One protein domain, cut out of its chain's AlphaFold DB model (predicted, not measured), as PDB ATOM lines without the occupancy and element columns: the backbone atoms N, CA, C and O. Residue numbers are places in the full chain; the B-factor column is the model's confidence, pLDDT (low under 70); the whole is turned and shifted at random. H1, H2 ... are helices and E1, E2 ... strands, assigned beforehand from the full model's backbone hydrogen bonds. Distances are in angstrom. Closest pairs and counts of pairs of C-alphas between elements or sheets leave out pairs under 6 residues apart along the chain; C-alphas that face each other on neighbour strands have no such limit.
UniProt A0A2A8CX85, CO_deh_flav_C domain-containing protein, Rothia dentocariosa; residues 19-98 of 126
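AT A GLANCE: This is residues 19 to 98 of the 126 residues of the protein "CO_deh_flav_C domain-containing protein" of Rothia dentocariosa (UniProt A0A2A8CX85). A long, narrow antiparallel sheet of three strands, E1, E2 and E3, makes the body, with one short helix, H1, alongside its E3 edge. The long loop of residues 44 to 62 folds at one end of the sheet, and a tail, residues 88 to 98, follows the helix. The printed part has 80 residues, with three named strands and one named helix in the order E1 E2 E3 H1; the sheet's order is E1 - E2 - E3. The class is mostly strand, though under half of the residues, 35 of 80, are in named elements. The whole is loose, with a radius of gyration of the C-alphas of 14.8 A, and only just elongated, spanning 44 by 29 by 18 A.

IN THESE COORDINATES: Find C-alpha 19 at (-44.121, -50.167, -1.322); from there E1, residues 19 to 26, runs 23.4 A to C-alpha 26 at (-27.637, -52.779, 15.089). Next look for E2, residues 33 to 43, the longest strand, 29.3 A from first to last C-alpha. E3, residues 63 to 71, covers 23.4 A. Then H1, residues 81 to 87, runs 9.8 A and ends at C-alpha 87, (-45.014, -37.096, 2.232).

HOW THE PARTS SIT: Begin with the sheet, a meander, each strand the antiparallel neighbour of the one before. E1 and E2 form a hairpin, with 170 degrees between their directions; look at N 21 and O 39, within hydrogen-bond range at 2.9 A. E2 and E3 form a second hairpin, at 169 degrees, where N 67 and O 40 are 2.8 A apart, again within hydrogen-bond range. E1 and E3 are the edge strands and E2 is the inner one. The sheet is twisted, its C-alphas lying up to 4.2 A off their best plane. H1 is on the sheet at a height over the sheet of 5.5 A, beside the strands and over none of them. Its closest C-alphas to E3 are those of Glu 84 and Ala 66, 5.0 A apart. In H1 every O i to N i+4 pair is within hydrogen-bond range. Look also for two short antiparallel pairings: residues 48 to 49 with 55 to 56, and residues 69 to 70 of E3 with 78 to 79.

THE WHOLE: The two C-alphas farthest apart are those of Ala 29 and Ala 59, at 46.4 A. The printed part has no cut. The link from E2 to E3, 19 residues, is long; those from E1 to E2 and from E3 to H1 are short. The mean pLDDT of the printed part is 83.2, and you will find values under 70 at residues 27 to 29, 31, 33 and 46 to 59.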
ATOM      1  N   ALA A  19     -45.510 -49.751  -1.490       85.62
ATOM      2  CA  ALA A  19     -44.121 -50.167  -1.322       85.62
ATOM      3  C   ALA A  19     -43.755 -50.089   0.159       85.62
ATOM      4  O   ALA A  19     -44.206 -49.188   0.866       85.62
ATOM      5  N   SER A  20     -42.934 -51.018   0.637       89.81
ATOM      6  CA  SER A  20     -42.517 -51.047   2.037       89.81
ATOM      7  C   SER A  20     -41.027 -51.289   2.177       89.81
ATOM      8  O   SER A  20     -40.469 -52.118   1.462       89.81
ATOM      9  N   ALA A  21     -40.412 -50.618   3.144       91.00
ATOM     10  CA  ALA A  21     -39.017 -50.807   3.508       91.00
ATOM     11  C   ALA A  21     -38.877 -50.864   5.029       91.00
ATOM     12  O   ALA A  21     -39.658 -50.262   5.771       91.00
ATOM     13  N   TYR A  22     -37.872 -51.599   5.488       91.56
ATOM     14  CA  TYR A  22     -37.553 -51.708   6.897       91.56
ATOM     15  C   TYR A  22     -36.045 -51.758   7.097       91.56
ATOM     16  O   TYR A  22     -35.364 -52.555   6.457       91.56
ATOM     17  N   GLU A  23     -35.548 -50.943   8.018       90.94
ATOM     18  CA  GLU A  23     -34.135 -50.899   8.371       90.94
ATOM     19  C   GLU A  23     -33.969 -50.874   9.892       90.94
ATOM     20  O   GLU A  23     -34.756 -50.247  10.610       90.94
ATOM     21  N   LYS A  24     -32.946 -51.575  10.393       88.75
ATOM     22  CA  LYS A  24     -32.525 -51.517  11.796       88.75
ATOM     23  C   LYS A  24     -31.070 -51.091  11.868       88.75
ATOM     24  O   LYS A  24     -30.248 -51.642  11.146       88.75
ATOM     25  N   PHE A  25     -30.754 -50.209  12.808       83.81
ATOM     26  CA  PHE A  25     -29.382 -49.896  13.183       83.81
ATOM     27  C   PHE A  25     -28.944 -50.834  14.324       83.81
ATOM     28  O   PHE A  25     -29.473 -50.716  15.437       83.81
ATOM     29  N   PRO A  26     -28.049 -51.810  14.077       75.56
ATOM     30  CA  PRO A  26     -27.637 -52.779  15.089       75.56
ATOM     31  C   PRO A  26     -26.557 -52.212  16.020       75.56
ATOM     32  O   PRO A  26     -25.673 -51.474  15.590       75.56
ATOM     33  N   HIS A  27     -26.574 -52.613  17.293       63.47
ATOM     34  CA  HIS A  27     -25.431 -52.393  18.179       63.47
ATOM     35  C   HIS A  27     -24.277 -53.355  17.809       63.47
ATOM     36  O   HIS A  27     -24.503 -54.571  17.810       63.47
ATOM     37  N   PRO A  28     -23.041 -52.870  17.564       64.00
ATOM     38  CA  PRO A  28     -21.940 -53.683  17.024       64.00
ATOM     39  C   PRO A  28     -21.563 -54.915  17.854       64.00
ATOM     40  O   PRO A  28     -21.107 -55.910  17.305       64.00
ATOM     41  N   ALA A  29     -21.740 -54.858  19.178       66.12
ATOM     42  CA  ALA A  29     -21.325 -55.939  20.075       66.12
ATOM     43  C   ALA A  29     -22.444 -56.938  20.421       66.12
ATOM     44  O   ALA A  29     -22.156 -58.086  20.740       66.12
ATOM     45  N   SER A  30     -23.715 -56.518  20.391       73.94
ATOM     46  CA  SER A  30     -24.845 -57.334  20.878       73.94
ATOM     47  C   SER A  30     -25.837 -57.724  19.786       73.94
ATOM     48  O   SER A  30     -26.694 -58.568  20.030       73.94
ATOM     49  N   HIS A  31     -25.752 -57.111  18.599       63.44
ATOM     50  CA  HIS A  31     -26.705 -57.251  17.492       63.44
ATOM     51  C   HIS A  31     -28.166 -56.906  17.839       63.44
ATOM     52  O   HIS A  31     -29.060 -57.087  17.010       63.44
ATOM     53  N   LEU A  32     -28.432 -56.359  19.030       71.25
ATOM     54  CA  LEU A  32     -29.742 -55.817  19.368       71.25
ATOM     55  C   LEU A  32     -29.959 -54.496  18.610       71.25
ATOM     56  O   LEU A  32     -29.021 -53.703  18.485       71.25
ATOM     57  N   PRO A  33     -31.172 -54.244  18.083       65.56
ATOM     58  CA  PRO A  33     -31.452 -53.014  17.359       65.56
ATOM     59  C   PRO A  33     -31.472 -51.821  18.318       65.56
ATOM     60  O   PRO A  33     -32.273 -51.789  19.250       65.56
ATOM     61  N   LEU A  34     -30.615 -50.834  18.057       83.81
ATOM     62  CA  LEU A  34     -30.629 -49.541  18.750       83.81
ATOM     63  C   LEU A  34     -31.786 -48.677  18.265       83.81
ATOM     64  O   LEU A  34     -32.435 -47.998  19.049       83.81
ATOM     65  N   ALA A  35     -32.044 -48.719  16.962       88.88
ATOM     66  CA  ALA A  35     -33.152 -48.038  16.328       88.88
ATOM     67  C   ALA A  35     -33.659 -48.870  15.156       88.88
ATOM     68  O   ALA A  35     -32.916 -49.656  14.564       88.88
ATOM     69  N   GLY A  36     -34.922 -48.687  14.800       91.62
ATOM     70  CA  GLY A  36     -35.477 -49.280  13.593       91.62
ATOM     71  C   GLY A  36     -36.590 -48.428  13.020       91.62
ATOM     72  O   GLY A  36     -37.365 -47.844  13.784       91.62
ATOM     73  N   VAL A  37     -36.669 -48.383  11.693       94.75
ATOM     74  CA  VAL A  37     -37.654 -47.604  10.944       94.75
ATOM     75  C   VAL A  37     -38.361 -48.518   9.955       94.75
ATOM     76  O   VAL A  37     -37.714 -49.193   9.158       94.75
ATOM     77  N   ALA A  38     -39.691 -48.541  10.013       95.19
ATOM     78  CA  ALA A  38     -40.543 -49.197   9.028       95.19
ATOM     79  C   ALA A  38     -41.327 -48.140   8.260       95.19
ATOM     80  O   ALA A  38     -41.973 -47.288   8.872       95.19
ATOM     81  N   VAL A  39     -41.297 -48.217   6.933       95.06
ATOM     82  CA  VAL A  39     -42.017 -47.306   6.044       95.06
ATOM     83  C   VAL A  39     -42.932 -48.112   5.140       95.06
ATOM     84  O   VAL A  39     -42.509 -49.105   4.554       95.06
ATOM     85  N   VAL A  40     -44.175 -47.661   4.999       93.19
ATOM     86  CA  VAL A  40     -45.092 -48.082   3.940       93.19
ATOM     87  C   VAL A  40     -45.532 -46.840   3.181       93.19
ATOM     88  O   VAL A  40     -46.067 -45.906   3.774       93.19
ATOM     89  N   LEU A  41     -45.303 -46.830   1.876       91.62
ATOM     90  CA  LEU A  41     -45.752 -45.801   0.952       91.62
ATOM     91  C   LEU A  41     -46.927 -46.346   0.153       91.62
ATOM     92  O   LEU A  41     -46.886 -47.484  -0.306       91.62
ATOM     93  N   THR A  42     -47.963 -45.535  -0.017       90.25
ATOM     94  CA  THR A  42     -49.062 -45.814  -0.946       90.25
ATOM     95  C   THR A  42     -49.010 -44.772  -2.041       90.25
ATOM     96  O   THR A  42     -48.961 -43.583  -1.735       90.25
ATOM     97  N   TYR A  43     -49.048 -45.193  -3.296       86.88
ATOM     98  CA  TYR A  43     -49.020 -44.298  -4.449       86.88
ATOM     99  C   TYR A  43     -50.446 -44.036  -4.937       86.88
ATOM    100  O   TYR A  43     -51.272 -44.948  -4.962       86.88
ATOM    101  N   LYS A  44     -50.754 -42.797  -5.334       83.75
ATOM    102  CA  LYS A  44     -51.985 -42.499  -6.089       83.75
ATOM    103  C   LYS A  44     -51.880 -43.025  -7.515       83.75
ATOM    104  O   LYS A  44     -52.885 -43.373  -8.132       83.75
ATOM    105  N   GLY A  45     -50.648 -43.064  -8.022       73.88
ATOM    106  CA  GLY A  45     -50.326 -43.433  -9.375       73.88
ATOM    107  C   GLY A  45     -48.833 -43.283  -9.742       73.88
ATOM    108  O   GLY A  45     -48.003 -43.185  -8.854       73.88
ATOM    109  N   GLY A  46     -48.482 -43.290 -11.039       62.84
ATOM    110  CA  GLY A  46     -47.148 -43.313 -11.683       62.84
ATOM    111  C   GLY A  46     -46.441 -44.651 -11.942       62.84
ATOM    112  O   GLY A  46     -46.768 -45.690 -11.411       62.84
ATOM    113  N   ARG A  47     -45.383 -44.633 -12.749       63.03
ATOM    114  CA  ARG A  47     -44.613 -45.832 -13.094       63.03
ATOM    115  C   ARG A  47     -43.468 -46.095 -12.093       63.03
ATOM    116  O   ARG A  47     -42.499 -45.346 -12.087       63.03
ATOM    117  N   LEU A  48     -43.536 -47.132 -11.255       65.62
ATOM    118  CA  LEU A  48     -42.464 -47.517 -10.320       65.62
ATOM    119  C   LEU A  48     -41.457 -48.442 -10.988       65.62
ATOM    120  O   LEU A  48     -41.854 -49.485 -11.487       65.62
ATOM    121  N   THR A  49     -40.169 -48.103 -10.945       62.06
ATOM    122  CA  THR A  49     -39.088 -49.023 -11.329       62.06
ATOM    123  C   THR A  49     -38.335 -49.456 -10.080       62.06
ATOM    124  O   THR A  49     -37.831 -48.593  -9.359       62.06
ATOM    125  N   ASP A  50     -38.280 -50.754  -9.791       65.81
ATOM    126  CA  ASP A  50     -37.495 -51.262  -8.663       65.81
ATOM    127  C   ASP A  50     -35.984 -51.292  -8.974       65.81
ATOM    128  O   ASP A  50     -35.544 -51.023 -10.095       65.81
ATOM    129  N   SER A  51     -35.163 -51.635  -7.977       63.25
ATOM    130  CA  SER A  51     -33.700 -51.713  -8.119       63.25
ATOM    131  C   SER A  51     -33.216 -52.774  -9.116       63.25
ATOM    132  O   SER A  51     -32.045 -52.768  -9.484       63.25
ATOM    133  N   ASN A  52     -34.098 -53.678  -9.547       66.19
ATOM    134  CA  ASN A  52     -33.835 -54.728 -10.527       66.19
ATOM    135  C   ASN A  52     -34.380 -54.364 -11.921       66.19
ATOM    136  O   ASN A  52     -34.325 -55.184 -12.837       66.19
ATOM    137  N   GLY A  53     -34.910 -53.148 -12.094       68.50
ATOM    138  CA  GLY A  53     -35.471 -52.671 -13.354       68.50
ATOM    139  C   GLY A  53     -36.907 -53.128 -13.625       68.50
ATOM    140  O   GLY A  53     -37.397 -52.919 -14.734       68.50
ATOM    141  N   HIS A  54     -37.599 -53.741 -12.657       54.62
ATOM    142  CA  HIS A  54     -39.005 -54.112 -12.817       54.62
ATOM    143  C   HIS A  54     -39.869 -52.864 -12.819       54.62
ATOM    144  O   HIS A  54     -39.799 -52.085 -11.873       54.62
ATOM    145  N   VAL A  55     -40.734 -52.713 -13.827       66.50
ATOM    146  CA  VAL A  55     -41.526 -51.500 -13.988       66.50
ATOM    147  C   VAL A  55     -43.037 -51.702 -13.803       66.50
ATOM    148  O   VAL A  55     -43.632 -52.523 -14.487       66.50
ATOM    149  N   THR A  56     -43.662 -50.912 -12.926       60.88
ATOM    150  CA  THR A  56     -45.085 -50.957 -12.545       60.88
ATOM    151  C   THR A  56     -45.776 -49.641 -12.887       60.88
ATOM    152  O   THR A  56     -45.552 -48.670 -12.184       60.88
ATOM    153  N   ASP A  57     -46.619 -49.573 -13.916       67.38
ATOM    154  CA  ASP A  57     -47.407 -48.369 -14.232       67.38
ATOM    155  C   ASP A  57     -48.533 -48.121 -13.212       67.38
ATOM    156  O   ASP A  57     -49.258 -49.027 -12.811       67.38
ATOM    157  N   LEU A  58     -48.718 -46.868 -12.820       65.75
ATOM    158  CA  LEU A  58     -49.786 -46.375 -11.955       65.75
ATOM    159  C   LEU A  58     -50.174 -44.958 -12.504       65.75
ATOM    160  O   LEU A  58     -49.472 -44.408 -13.349       65.75
ATOM    161  N   ALA A  59     -51.229 -44.285 -12.022       69.94
ATOM    162  CA  ALA A  59     -51.746 -42.980 -12.527       69.94
ATOM    163  C   ALA A  59     -50.825 -41.701 -12.549       69.94
ATOM    164  O   ALA A  59     -50.290 -41.380 -13.601       69.94
ATOM    165  N   ASP A  60     -50.685 -40.922 -11.452       75.44
ATOM    166  CA  ASP A  60     -50.098 -39.554 -11.401       75.44
ATOM    167  C   ASP A  60     -48.640 -39.422 -10.887       75.44
ATOM    168  O   ASP A  60     -48.026 -38.372 -11.045       75.44
ATOM    169  N   GLY A  61     -48.076 -40.455 -10.262       76.75
ATOM    170  CA  GLY A  61     -46.713 -40.497  -9.712       76.75
ATOM    171  C   GLY A  61     -46.565 -40.015  -8.280       76.75
ATOM    172  O   GLY A  61     -45.462 -40.106  -7.741       76.75
ATOM    173  N   SER A  62     -47.634 -39.521  -7.655       87.06
ATOM    174  CA  SER A  62     -47.567 -38.954  -6.311       87.06
ATOM    175  C   SER A  62     -47.884 -39.984  -5.225       87.06
ATOM    176  O   SER A  62     -48.530 -41.013  -5.449       87.06
ATOM    177  N   LEU A  63     -47.424 -39.702  -4.009       90.06
ATOM    178  CA  LEU A  63     -47.759 -40.478  -2.825       90.06
ATOM    179  C   LEU A  63     -49.184 -40.142  -2.369       90.06
ATOM    180  O   LEU A  63     -49.512 -39.000  -2.067       90.06
ATOM    181  N   ALA A  64     -50.038 -41.152  -2.253       90.69
ATOM    182  CA  ALA A  64     -51.334 -41.028  -1.592       90.69
ATOM    183  C   ALA A  64     -51.169 -40.881  -0.077       90.69
ATOM    184  O   ALA A  64     -51.897 -40.130   0.571       90.69
ATOM    185  N   SER A  65     -50.230 -41.634   0.502       92.81
ATOM    186  CA  SER A  65     -49.933 -41.587   1.932       92.81
ATOM    187  C   SER A  65     -48.601 -42.255   2.260       92.81
ATOM    188  O   SER A  65     -48.077 -43.057   1.483       92.81
ATOM    189  N   ALA A  66     -48.100 -41.958   3.457       94.81
ATOM    190  CA  ALA A  66     -46.995 -42.668   4.077       94.81
ATOM    191  C   ALA A  66     -47.370 -43.104   5.499       94.81
ATOM    192  O   ALA A  66     -48.077 -42.403   6.226       94.81
ATOM    193  N   ALA A  67     -46.865 -44.263   5.903       95.50
ATOM    194  CA  ALA A  67     -46.900 -44.758   7.265       95.50
ATOM    195  C   ALA A  67     -45.472 -45.048   7.721       95.50
ATOM    196  O   ALA A  67     -44.830 -45.938   7.174       95.50
ATOM    197  N   ILE A  68     -44.985 -44.301   8.712       96.12
ATOM    198  CA  ILE A  68     -43.603 -44.367   9.190       96.12
ATOM    199  C   ILE A  68     -43.624 -44.685  10.681       96.12
ATOM    200  O   ILE A  68     -44.066 -43.866  11.488       96.12
ATOM    201  N   ALA A  69     -43.147 -45.871  11.050       95.88
ATOM    202  CA  ALA A  69     -42.995 -46.294  12.435       95.88
ATOM    203  C   ALA A  69     -41.519 -46.285  12.839       95.88
ATOM    204  O   ALA A  69     -40.673 -46.795  12.107       95.88
ATOM    205  N   VAL A  70     -41.231 -45.740  14.018       94.12
ATOM    206  CA  VAL A  70     -39.877 -45.598  14.557       94.12
ATOM    207  C   VAL A  70     -39.795 -46.278  15.916       94.12
ATOM    208  O   VAL A  70     -40.704 -46.179  16.742       94.12
ATOM    209  N   THR A  71     -38.696 -46.991  16.143       91.69
ATOM    210  CA  THR A  71     -38.434 -47.790  17.345       91.69
ATOM    211  C   THR A  71     -37.041 -47.498  17.896       91.69
ATOM    212  O   THR A  71     -36.176 -47.020  17.166       91.69
ATOM    213  N   GLY A  72     -36.825 -47.786  19.182       88.44
ATOM    214  CA  GLY A  72     -35.502 -47.768  19.821       88.44
ATOM    215  C   GLY A  72     -34.982 -46.397  20.275       88.44
ATOM    216  O   GLY A  72     -34.168 -46.339  21.186       88.44
ATOM    217  N   ILE A  73     -35.516 -45.291  19.742       86.62
ATOM    218  CA  ILE A  73     -35.095 -43.921  20.109       86.62
ATOM    219  C   ILE A  73     -36.067 -43.185  21.048       86.62
ATOM    220  O   ILE A  73     -35.974 -41.975  21.228       86.62
ATOM    221  N   SER A  74     -37.043 -43.895  21.614       85.38
ATOM    222  CA  SER A  74     -37.967 -43.364  22.623       85.38
ATOM    223  C   SER A  74     -38.550 -44.510  23.468       85.38
ATOM    224  O   SER A  74     -38.454 -45.671  23.056       85.38
ATOM    225  N   PRO A  75     -39.185 -44.227  24.626       85.94
ATOM    226  CA  PRO A  75     -39.717 -45.267  25.516       85.94
ATOM    227  C   PRO A  75     -40.792 -46.171  24.894       85.94
ATOM    228  O   PRO A  75     -41.076 -47.245  25.424       85.94
ATOM    229  N   ARG A  76     -41.436 -45.737  23.804       87.75
ATOM    230  CA  ARG A  76     -42.465 -46.496  23.085       87.75
ATOM    231  C   ARG A  76     -42.317 -46.274  21.582       87.75
ATOM    232  O   ARG A  76     -42.090 -45.138  21.182       87.75
ATOM    233  N   PRO A  77     -42.519 -47.300  20.736       90.19
ATOM    234  CA  PRO A  77     -42.628 -47.099  19.297       90.19
ATOM    235  C   PRO A  77     -43.626 -45.991  18.956       90.19
ATOM    236  O   PRO A  77     -44.709 -45.928  19.545       90.19
ATOM    237  N   TYR A  78     -43.281 -45.143  17.993       92.75
ATOM    238  CA  TYR A  78     -44.129 -44.023  17.598       92.75
ATOM    239  C   TYR A  78     -44.248 -43.907  16.079       92.75
ATOM    240  O   TYR A  78     -43.497 -44.520  15.318       92.75
ATOM    241  N   ARG A  79     -45.238 -43.125  15.638       95.25
ATOM    242  CA  ARG A  79     -45.461 -42.788  14.230       95.25
ATOM    243  C   ARG A  79     -44.896 -41.404  13.944       95.25
ATOM    244  O   ARG A  79     -45.281 -40.454  14.626       95.25
ATOM    245  N   ALA A  80     -44.036 -41.272  12.937       95.81
ATOM    246  CA  ALA A  80     -43.430 -39.997  12.553       95.81
ATOM    247  C   ALA A  80     -44.430 -39.125  11.768       95.81
ATOM    248  O   ALA A  80     -44.280 -38.889  10.574       95.81
ATOM    249  N   ARG A  81     -45.497 -38.671  12.438       95.00
ATOM    250  CA  ARG A  81     -46.655 -38.007  11.811       95.00
ATOM    251  C   ARG A  81     -46.297 -36.753  11.014       95.00
ATOM    252  O   ARG A  81     -46.924 -36.507   9.991       95.00
ATOM    253  N   ALA A  82     -45.305 -35.980  11.457       94.38
ATOM    254  CA  ALA A  82     -44.832 -34.811  10.717       94.38
ATOM    255  C   ALA A  82     -44.212 -35.213   9.364       94.38
ATOM    256  O   ALA A  82     -44.556 -34.638   8.335       94.38
ATOM    257  N   ALA A  83     -43.383 -36.261   9.349       95.88
ATOM    258  CA  ALA A  83     -42.841 -36.838   8.119       95.88
ATOM    259  C   ALA A  83     -43.941 -37.461   7.236       95.88
ATOM    260  O   ALA A  83     -43.951 -37.250   6.027       95.88
ATOM    261  N   GLU A  84     -44.909 -38.174   7.825       96.44
ATOM    262  CA  GLU A  84     -46.061 -38.725   7.088       96.44
ATOM    263  C   GLU A  84     -46.888 -37.634   6.399       96.44
ATOM    264  O   GLU A  84     -47.294 -37.803   5.250       96.44
ATOM    265  N   ALA A  85     -47.132 -36.519   7.093       95.62
ATOM    266  CA  ALA A  85     -47.870 -35.384   6.553       95.62
ATOM    267  C   ALA A  85     -47.106 -34.694   5.417       95.62
ATOM    268  O   ALA A  85     -47.722 -34.339   4.417       95.62
ATOM    269  N   LEU A  86     -45.781 -34.556   5.545       95.25
ATOM    270  CA  LEU A  86     -44.921 -33.996   4.500       95.25
ATOM    271  C   LEU A  86     -44.948 -34.843   3.222       95.25
ATOM    272  O   LEU A  86     -44.928 -34.300   2.124       95.25
ATOM    273  N   LEU A  87     -45.001 -36.169   3.364       94.62
ATOM    274  CA  LEU A  87     -45.014 -37.096   2.232       94.62
ATOM    275  C   LEU A  87     -46.376 -37.224   1.552       94.62
ATOM    276  O   LEU A  87     -46.449 -37.743   0.441       94.62
ATOM    277  N   LYS A  88     -47.461 -36.797   2.197       94.12
ATOM    278  CA  LYS A  88     -48.784 -36.856   1.584       94.12
ATOM    279  C   LYS A  88     -48.819 -35.952   0.350       94.12
ATOM    280  O   LYS A  88     -48.456 -34.786   0.423       94.12
ATOM    281  N   ASP A  89     -49.279 -36.505  -0.769       91.44
ATOM    282  CA  ASP A  89     -49.379 -35.837  -2.070       91.44
ATOM    283  C   ASP A  89     -48.020 -35.422  -2.676       91.44
ATOM    284  O   ASP A  89     -47.983 -34.782  -3.727       91.44
ATOM    285  N   ALA A  90     -46.899 -35.817  -2.059       90.00
ATOM    286  CA  ALA A  90     -45.559 -35.504  -2.537       90.00
ATOM    287  C   ALA A  90     -45.131 -36.424  -3.688       90.00
ATOM    288  O   ALA A  90     -45.516 -37.594  -3.759       90.00
ATOM    289  N   PHE A  91     -44.269 -35.912  -4.567       87.00
ATOM    290  CA  PHE A  91     -43.602 -36.728  -5.579       87.00
ATOM    291  C   PHE A  91     -42.351 -37.400  -4.992       87.00
ATOM    292  O   PHE A  91     -41.603 -36.754  -4.252       87.00
ATOM    293  N   PRO A  92     -42.077 -38.676  -5.315       82.69
ATOM    294  CA  PRO A  92     -40.903 -39.401  -4.837       82.69
ATOM    295  C   PRO A  92     -39.645 -38.994  -5.625       82.69
ATOM    296  O   PRO A  92     -39.168 -39.721  -6.493       82.69
ATOM    297  N   THR A  93     -39.111 -37.807  -5.343       84.25
ATOM    298  CA  THR A  93     -37.816 -37.342  -5.869       84.25
ATOM    299  C   THR A  93     -36.675 -37.772  -4.939       84.25
ATOM    300  O   THR A  93     -36.917 -38.281  -3.846       84.25
ATOM    301  N   GLN A  94     -35.415 -37.549  -5.334       79.25
ATOM    302  CA  GLN A  94     -34.262 -37.815  -4.457       79.25
ATOM    303  C   GLN A  94     -34.237 -36.934  -3.195       79.25
ATOM    304  O   GLN A  94     -33.657 -37.326  -2.186       79.25
ATOM    305  N   GLU A  95     -34.881 -35.766  -3.228       86.31
ATOM    306  CA  GLU A  95     -34.913 -34.821  -2.104       86.31
ATOM    307  C   GLU A  95     -36.008 -35.165  -1.084       86.31
ATOM    308  O   GLU A  95     -35.863 -34.902   0.112       86.31
ATOM    309  N   THR A  96     -37.089 -35.805  -1.541       87.81
ATOM    310  CA  THR A  96     -38.263 -36.139  -0.725       87.81
ATOM    311  C   THR A  96     -37.924 -36.976   0.523       87.81
ATOM    312  O   THR A  96     -38.381 -36.614   1.611       87.81
ATOM    313  N   PRO A  97     -37.092 -38.040   0.448       89.19
ATOM    314  CA  PRO A  97     -36.689 -38.797   1.632       89.19
ATOM    315  C   PRO A  97     -35.916 -37.962   2.657       89.19
ATOM    316  O   PRO A  97     -36.165 -38.096   3.853       89.19
ATOM    317  N   ALA A  98     -35.009 -37.086   2.214       92.38
ATOM    318  CA  ALA A  98     -34.204 -36.256   3.110       92.38
ATOM    319  C   ALA A  98     -35.071 -35.231   3.859       92.38
ATOM    320  O   ALA A  98     -34.942 -35.073   5.075       92.38
TER     321      ALA A  98